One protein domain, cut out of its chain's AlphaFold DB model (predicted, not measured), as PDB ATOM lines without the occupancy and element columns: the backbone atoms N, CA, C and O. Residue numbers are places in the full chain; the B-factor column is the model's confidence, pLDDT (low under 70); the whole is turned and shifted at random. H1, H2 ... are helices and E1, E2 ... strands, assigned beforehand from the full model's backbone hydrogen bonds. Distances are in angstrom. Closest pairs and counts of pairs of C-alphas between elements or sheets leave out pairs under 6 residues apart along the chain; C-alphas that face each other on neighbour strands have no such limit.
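Overview. This is residues 2 to 53 of the 173 residues of the protein "Coenzyme F420-0:L-glutamate ligase" of Acidimicrobiia bacterium (UniProt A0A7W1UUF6). A small sheet of three antiparallel strands forms a wall, with one short helix, H1, over one face. After E3 a long stretch without a named element, residues 35 to 53, runs away from the sheet and folds back as a loop, making the far end of the longest axis. The printed part has 52 residues with one named helix and three named strands, in the order H1, E1, E2, E3; the sheet's order is E1, E2, E3 and the class is mixed, helices and strands. The whole is compact, with a radius of gyration of the C-alphas of 10.5 A and spans of 29 by 26 by 14 A.

Along the chain. E1 is residues 12 to 19, 16.4 A long, and bends by 60 degrees at residue 16. E2 is residues 22 to 27, 15.1 A, and E3 is residues 32 to 34, 7.3 A, ending at C-alpha 34 (32.281, 32.328, -8.767). H1 is residues 2 to 10, 12.3 A, beginning at C-alpha 2 (44.263, 22.437, -11.685).

Arrangement. The strands form a meander, each the antiparallel neighbour of the one before. E1 and E2 are a hairpin at 159 degrees, with N 13 and O 26 within hydrogen-bond range at 2.7 A. E2 and E3 are a hairpin at 145 degrees, with N 25 and O 33 at 2.9 A. H1 is on the sheet at a height of 10.9 A, over E2, and only just stands up from the sheet, rising 41 degrees. Every O i to N i+4 pair in H1 is within hydrogen-bond range.

Size, cuts and confidence. The two C-alphas farthest apart, those of Val 16 and Ala 45, are 29.4 A apart. The printed part has no cut, and the three links are tight. Mean pLDDT of the printed part is 93.7, and no printed residue is under 70.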
ATOM      1  N   PRO A   2      43.301  21.347 -11.504       93.00
ATOM      2  CA  PRO A   2      44.263  22.437 -11.685       93.00
ATOM      3  C   PRO A   2      44.143  23.158 -13.032       93.00
ATOM      4  O   PRO A   2      44.341  24.363 -13.087       93.00
ATOM      5  N   ARG A   3      43.751  22.452 -14.102       94.19
ATOM      6  CA  ARG A   3      43.577  23.049 -15.436       94.19
ATOM      7  C   ARG A   3      42.413  24.036 -15.472       94.19
ATOM      8  O   ARG A   3      42.517  25.072 -16.106       94.19
ATOM      9  N   LEU A   4      41.318  23.719 -14.774       93.69
ATOM     10  CA  LEU A   4      40.183  24.633 -14.623       93.69
ATOM     11  C   LEU A   4      40.596  25.864 -13.813       93.69
ATOM     12  O   LEU A   4      40.266  26.976 -14.195       93.69
ATOM     13  N   ILE A   5      41.327  25.657 -12.715       94.69
ATOM     14  CA  ILE A   5      41.796  26.758 -11.868       94.69
ATOM     15  C   ILE A   5      42.706  27.703 -12.656       94.69
ATOM     16  O   ILE A   5      42.546  28.906 -12.525       94.69
ATOM     17  N   GLU A   6      43.591  27.187 -13.508       96.50
ATOM     18  CA  GLU A   6      44.430  28.026 -14.371       96.50
ATOM     19  C   GLU A   6      43.591  28.950 -15.267       96.50
ATOM     20  O   GLU A   6      43.853  30.146 -15.320       96.50
ATOM     21  N   VAL A   7      42.533  28.428 -15.903       97.38
ATOM     22  CA  VAL A   7      41.619  29.251 -16.717       97.38
ATOM     23  C   VAL A   7      40.904  30.290 -15.854       97.38
ATOM     24  O   VAL A   7      40.873  31.459 -16.209       97.38
ATOM     25  N   VAL A   8      40.387  29.894 -14.687       97.25
ATOM     26  CA  VAL A   8      39.755  30.833 -13.744       97.25
ATOM     27  C   VAL A   8      40.711  31.963 -13.362       97.25
ATOM     28  O   VAL A   8      40.295  33.112 -13.303       97.25
ATOM     29  N   LEU A   9      41.980  31.653 -13.093       97.19
ATOM     30  CA  LEU A   9      42.972  32.659 -12.727       97.19
ATOM     31  C   LEU A   9      43.313  33.571 -13.910       97.19
ATOM     32  O   LEU A   9      43.422  34.779 -13.705       97.19
ATOM     33  N   ALA A  10      43.421  33.020 -15.121       98.00
ATOM     34  CA  ALA A  10      43.669  33.780 -16.345       98.00
ATOM     35  C   ALA A  10      42.534  34.765 -16.674       98.00
ATOM     36  O   ALA A  10      42.812  35.889 -17.081       98.00
ATOM     37  N   GLU A  11      41.279  34.382 -16.420       98.12
ATOM     38  CA  GLU A  11      40.085  35.230 -16.599       98.12
ATOM     39  C   GLU A  11      39.818  36.180 -15.414       98.12
ATOM     40  O   GLU A  11      38.913  37.023 -15.453       98.12
ATOM     41  N   SER A  12      40.611  36.066 -14.344       97.69
ATOM     42  CA  SER A  12      40.474  36.886 -13.146       97.69
ATOM     43  C   SER A  12      41.475  38.038 -13.117       97.69
ATOM     44  O   SER A  12      42.669  37.880 -13.364       97.69
ATOM     45  N   ARG A  13      41.003  39.204 -12.686       96.94
ATOM     46  CA  ARG A  13      41.850  40.315 -12.255       96.94
ATOM     47  C   ARG A  13      42.420  40.074 -10.857       96.94
ATOM     48  O   ARG A  13      43.553  40.457 -10.573       96.94
ATOM     49  N   ARG A  14      41.616  39.493  -9.959       95.56
ATOM     50  CA  ARG A  14      42.036  39.096  -8.606       95.56
ATOM     51  C   ARG A  14      41.100  38.057  -7.996       95.56
ATOM     52  O   ARG A  14      39.921  37.971  -8.340       95.56
ATOM     53  N   ILE A  15      41.607  37.361  -6.984       96.25
ATOM     54  CA  ILE A  15      40.797  36.551  -6.073       96.25
ATOM     55  C   ILE A  15      40.224  37.470  -4.988       96.25
ATOM     56  O   ILE A  15      40.969  38.140  -4.277       96.25
ATOM     57  N   VAL A  16      38.899  37.488  -4.854       94.94
ATOM     58  CA  VAL A  16      38.181  38.217  -3.794       94.94
ATOM     59  C   VAL A  16      38.081  37.352  -2.541       94.94
ATOM     60  O   VAL A  16      38.332  37.808  -1.427       94.94
ATOM     61  N   ARG A  17      37.739  36.069  -2.711       93.94
ATOM     62  CA  ARG A  17      37.636  35.111  -1.608       93.94
ATOM     63  C   ARG A  17      37.930  33.698  -2.087       93.94
ATOM     64  O   ARG A  17      37.521  33.308  -3.173       93.94
ATOM     65  N   GLN A  18      38.567  32.911  -1.229       94.19
ATOM     66  CA  GLN A  18      38.780  31.488  -1.448       94.19
ATOM     67  C   GLN A  18      38.429  30.708  -0.184       94.19
ATOM     68  O   GLN A  18      38.912  31.033   0.901       94.19
ATOM     69  N   ILE A  19      37.594  29.678  -0.318       91.00
ATOM     70  CA  ILE A  19      37.299  28.742   0.771       91.00
ATOM     71  C   ILE A  19      36.959  27.365   0.209       91.00
ATOM     72  O   ILE A  19      36.149  27.255  -0.703       91.00
ATOM     73  N   ASN A  20      37.573  26.307   0.744       86.56
ATOM     74  CA  ASN A  20      37.252  24.910   0.412       86.56
ATOM     75  C   ASN A  20      37.149  24.612  -1.102       86.56
ATOM     76  O   ASN A  20      36.277  23.867  -1.535       86.56
ATOM     77  N   GLY A  21      38.023  25.213  -1.916       79.00
ATOM     78  CA  GLY A  21      38.034  25.028  -3.374       79.00
ATOM     79  C   GLY A  21      37.024  25.876  -4.157       79.00
ATOM     80  O   GLY A  21      37.021  25.811  -5.381       79.00
ATOM     81  N   VAL A  22      36.212  26.696  -3.485       85.81
ATOM     82  CA  VAL A  22      35.384  27.733  -4.112       85.81
ATOM     83  C   VAL A  22      36.207  29.010  -4.240       85.81
ATOM     84  O   VAL A  22      36.772  29.483  -3.248       85.81
ATOM     85  N   LEU A  23      36.248  29.569  -5.449       95.00
ATOM     86  CA  LEU A  23      36.865  30.857  -5.744       95.00
ATOM     87  C   LEU A  23      35.781  31.874  -6.081       95.00
ATOM     88  O   LEU A  23      35.002  31.666  -7.005       95.00
ATOM     89  N   ILE A  24      35.759  32.979  -5.344       95.69
ATOM     90  CA  ILE A  24      35.097  34.209  -5.767       95.69
ATOM     91  C   ILE A  24      36.182  35.122  -6.310       95.69
ATOM     92  O   ILE A  24      37.153  35.437  -5.616       95.69
ATOM     93  N   THR A  25      36.020  35.536  -7.554       96.69
ATOM     94  CA  THR A  25      37.000  36.307  -8.313       96.69
ATOM     95  C   THR A  25      36.338  37.533  -8.901       96.69
ATOM     96  O   THR A  25      35.143  37.532  -9.190       96.69
ATOM     97  N   GLU A  26      37.138  38.563  -9.114       96.62
ATOM     98  CA  GLU A  26      36.773  39.675  -9.975       96.62
ATOM     99  C   GLU A  26      37.330  39.390 -11.366       96.62
ATOM    100  O   GLU A  26      38.535  39.176 -11.500       96.62
ATOM    101  N   THR A  27      36.466  39.364 -12.373       97.31
ATOM    102  CA  THR A  27      36.853  39.184 -13.782       97.31
ATOM    103  C   THR A  27      37.530  40.439 -14.337       97.31
ATOM    104  O   THR A  27      37.455  41.512 -13.731       97.31
ATOM    105  N   HIS A  28      38.144  40.354 -15.519       96.44
ATOM    106  CA  HIS A  28      38.672  41.542 -16.218       96.44
ATOM    107  C   HIS A  28      37.590  42.577 -16.560       96.44
ATOM    108  O   HIS A  28      37.877  43.773 -16.586       96.44
ATOM    109  N   HIS A  29      36.339  42.133 -16.710       95.31
ATOM    110  CA  HIS A  29      35.160  42.986 -16.888       95.31
ATOM    111  C   HIS A  29      34.778  43.763 -15.615       95.31
ATOM    112  O   HIS A  29      34.068  44.761 -15.689       95.31
ATOM    113  N   GLY A  30      35.228  43.310 -14.438       94.94
ATOM    114  CA  GLY A  30      34.851  43.855 -13.130       94.94
ATOM    115  C   GLY A  30      33.711  43.106 -12.428       94.94
ATOM    116  O   GLY A  30      33.380  43.438 -11.291       94.94
ATOM    117  N   LEU A  31      33.139  42.071 -13.055       96.19
ATOM    118  CA  LEU A  31      32.123  41.212 -12.433       96.19
ATOM    119  C   LEU A  31      32.738  40.422 -11.275       96.19
ATOM    120  O   LEU A  31      33.782  39.792 -11.452       96.19
ATOM    121  N   VAL A  32      32.077  40.418 -10.115       95.38
ATOM    122  CA  VAL A  32      32.468  39.606  -8.955       95.38
ATOM    123  C   VAL A  32      31.581  38.369  -8.893       95.38
ATOM    124  O   VAL A  32      30.411  38.448  -8.522       95.38
ATOM    125  N   CYS A  33      32.137  37.218  -9.259       95.81
ATOM    126  CA  CYS A  33      31.388  35.972  -9.393       95.81
ATOM    127  C   CYS A  33      32.230  34.751  -9.006       95.81
ATOM    128  O   CYS A  33      33.429  34.842  -8.722       95.81
ATOM    129  N   ALA A  34      31.583  33.587  -8.964       95.56
ATOM    130  CA  ALA A  34      32.281  32.328  -8.767       95.56
ATOM    131  C   ALA A  34      33.100  31.974 -10.015       95.56
ATOM    132  O   ALA A  34      32.594  32.053 -11.131       95.56
ATOM    133  N   ASN A  35      34.348  31.545  -9.816       96.12
ATOM    134  CA  ASN A  35      35.210  30.989 -10.862       96.12
ATOM    135  C   ASN A  35      35.317  31.853 -12.135       96.12
ATOM    136  O   ASN A  35      35.420  31.314 -13.228       96.12
ATOM    137  N   SER A  36      35.271  33.181 -12.019       96.94
ATOM    138  CA  SER A  36      35.333  34.125 -13.151       96.94
ATOM    139  C   SER A  36      34.279  33.899 -14.246       96.94
ATOM    140  O   SER A  36      34.498  34.276 -15.391       96.94
ATOM    141  N   GLY A  37      33.140  33.280 -13.912       95.62
ATOM    142  CA  GLY A  37      32.104  32.932 -14.893       95.62
ATOM    143  C   GLY A  37      32.506  31.778 -15.817       95.62
ATOM    144  O   GLY A  37      31.857  31.537 -16.827       95.62
ATOM    145  N   VAL A  38      33.584  31.054 -15.495       96.31
ATOM    146  CA  VAL A  38      34.009  29.884 -16.262       96.31
ATOM    147  C   VAL A  38      33.026  28.739 -16.029       96.31
ATOM    148  O   VAL A  38      32.892  28.243 -14.905       96.31
ATOM    149  N   ASP A  39      32.391  28.273 -17.103       93.81
ATOM    150  CA  ASP A  39      31.388  27.209 -17.066       93.81
ATOM    151  C   ASP A  39      31.865  25.934 -17.783       93.81
ATOM    152  O   ASP A  39      32.410  25.953 -18.886       93.81
ATOM    153  N   GLN A  40      31.634  24.786 -17.152       91.25
ATOM    154  CA  GLN A  40      31.876  23.460 -17.726       91.25
ATOM    155  C   GLN A  40      30.607  22.837 -18.313       91.25
ATOM    156  O   GLN A  40      30.694  22.032 -19.242       91.25
ATOM    157  N   SER A  41      29.438  23.180 -17.771       86.06
ATOM    158  CA  SER A  41      28.164  22.533 -18.082       86.06
ATOM    159  C   SER A  41      27.673  22.859 -19.493       86.06
ATOM    160  O   SER A  41      27.201  21.964 -20.199       86.06
ATOM    161  N   SER A  42      27.913  24.085 -19.956       80.81
ATOM    162  CA  SER A  42      27.527  24.557 -21.291       80.81
ATOM    163  C   SER A  42      28.610  24.361 -22.362       80.81
ATOM    164  O   SER A  42      28.462  24.805 -23.497       80.81
ATOM    165  N   SER A  43      29.704  23.663 -22.044       84.62
ATOM    166  CA  SER A  43      30.894  23.555 -22.912       84.62
ATOM    167  C   SER A  43      30.765  22.601 -24.108       84.62
ATOM    168  O   SER A  43      31.681  22.478 -24.930       84.62
ATOM    169  N   GLY A  44      29.634  21.899 -24.220       83.62
ATOM    170  CA  GLY A  44      29.312  20.999 -25.330       83.62
ATOM    171  C   GLY A  44      30.105  19.685 -25.368       83.62
ATOM    172  O   GLY A  44      29.757  18.803 -26.151       83.62
ATOM    173  N   ALA A  45      31.143  19.518 -24.540       86.88
ATOM    174  CA  ALA A  45      31.887  18.267 -24.396       86.88
ATOM    175  C   ALA A  45      32.677  18.214 -23.079       86.88
ATOM    176  O   ALA A  45      33.145  19.230 -22.572       86.88
ATOM    177  N   GLY A  46      32.911  17.004 -22.563       89.62
ATOM    178  CA  GLY A  46      33.776  16.805 -21.400       89.62
ATOM    179  C   GLY A  46      35.206  17.300 -21.645       89.62
ATOM    180  O   GLY A  46      35.764  17.117 -22.726       89.62
ATOM    181  N   GLY A  47      35.806  17.920 -20.626       90.44
ATOM    182  CA  GLY A  47      37.164  18.471 -20.703       90.44
ATOM    183  C   GLY A  47      37.265  19.833 -21.396       90.44
ATOM    184  O   GLY A  47      38.380  20.295 -21.624       90.44
ATOM    185  N   ARG A  48      36.133  20.473 -21.716       94.56
ATOM    186  CA  ARG A  48      36.067  21.857 -22.192       94.56
ATOM    187  C   ARG A  48      35.482  22.775 -21.127       94.56
ATOM    188  O   ARG A  48      34.849  22.331 -20.171       94.56
ATOM    189  N   VAL A  49      35.729  24.061 -21.321       95.75
ATOM    190  CA  VAL A  49      35.169  25.159 -20.540       95.75
ATOM    191  C   VAL A  49      34.720  26.256 -21.497       95.75
ATOM    192  O   VAL A  49      35.238  26.352 -22.612       95.75
ATOM    193  N   VAL A  50      33.764  27.059 -21.058       95.50
ATOM    194  CA  VAL A  50      33.349  28.313 -21.684       95.50
ATOM    195  C   VAL A  50      33.757  29.435 -20.743       95.50
ATOM    196  O   VAL A  50      33.591  29.307 -19.532       95.50
ATOM    197  N   VAL A  51      34.326  30.497 -21.300       97.25
ATOM    198  CA  VAL A  51      34.639  31.736 -20.583       97.25
ATOM    199  C   VAL A  51      33.632  32.809 -20.986       97.25
ATOM    200  O   VAL A  51      32.960  32.675 -22.015       97.25
ATOM    201  N   LEU A  52      33.521  33.864 -20.181       97.44
ATOM    202  CA  LEU A  52      32.687  35.009 -20.536       97.44
ATOM    203  C   LEU A  52      33.192  35.664 -21.836       97.44
ATOM    204  O   LEU A  52      34.391  35.616 -22.108       97.44
ATOM    205  N   PRO A  53      32.312  36.282 -22.644       97.50
ATOM    206  CA  PRO A  53      32.751  37.054 -23.802       97.50
ATOM    207  C   PRO A  53      33.649  38.220 -23.376       97.50
ATOM    208  O   PRO A  53      33.272  38.929 -22.449       97.50
TER     209      PRO A  53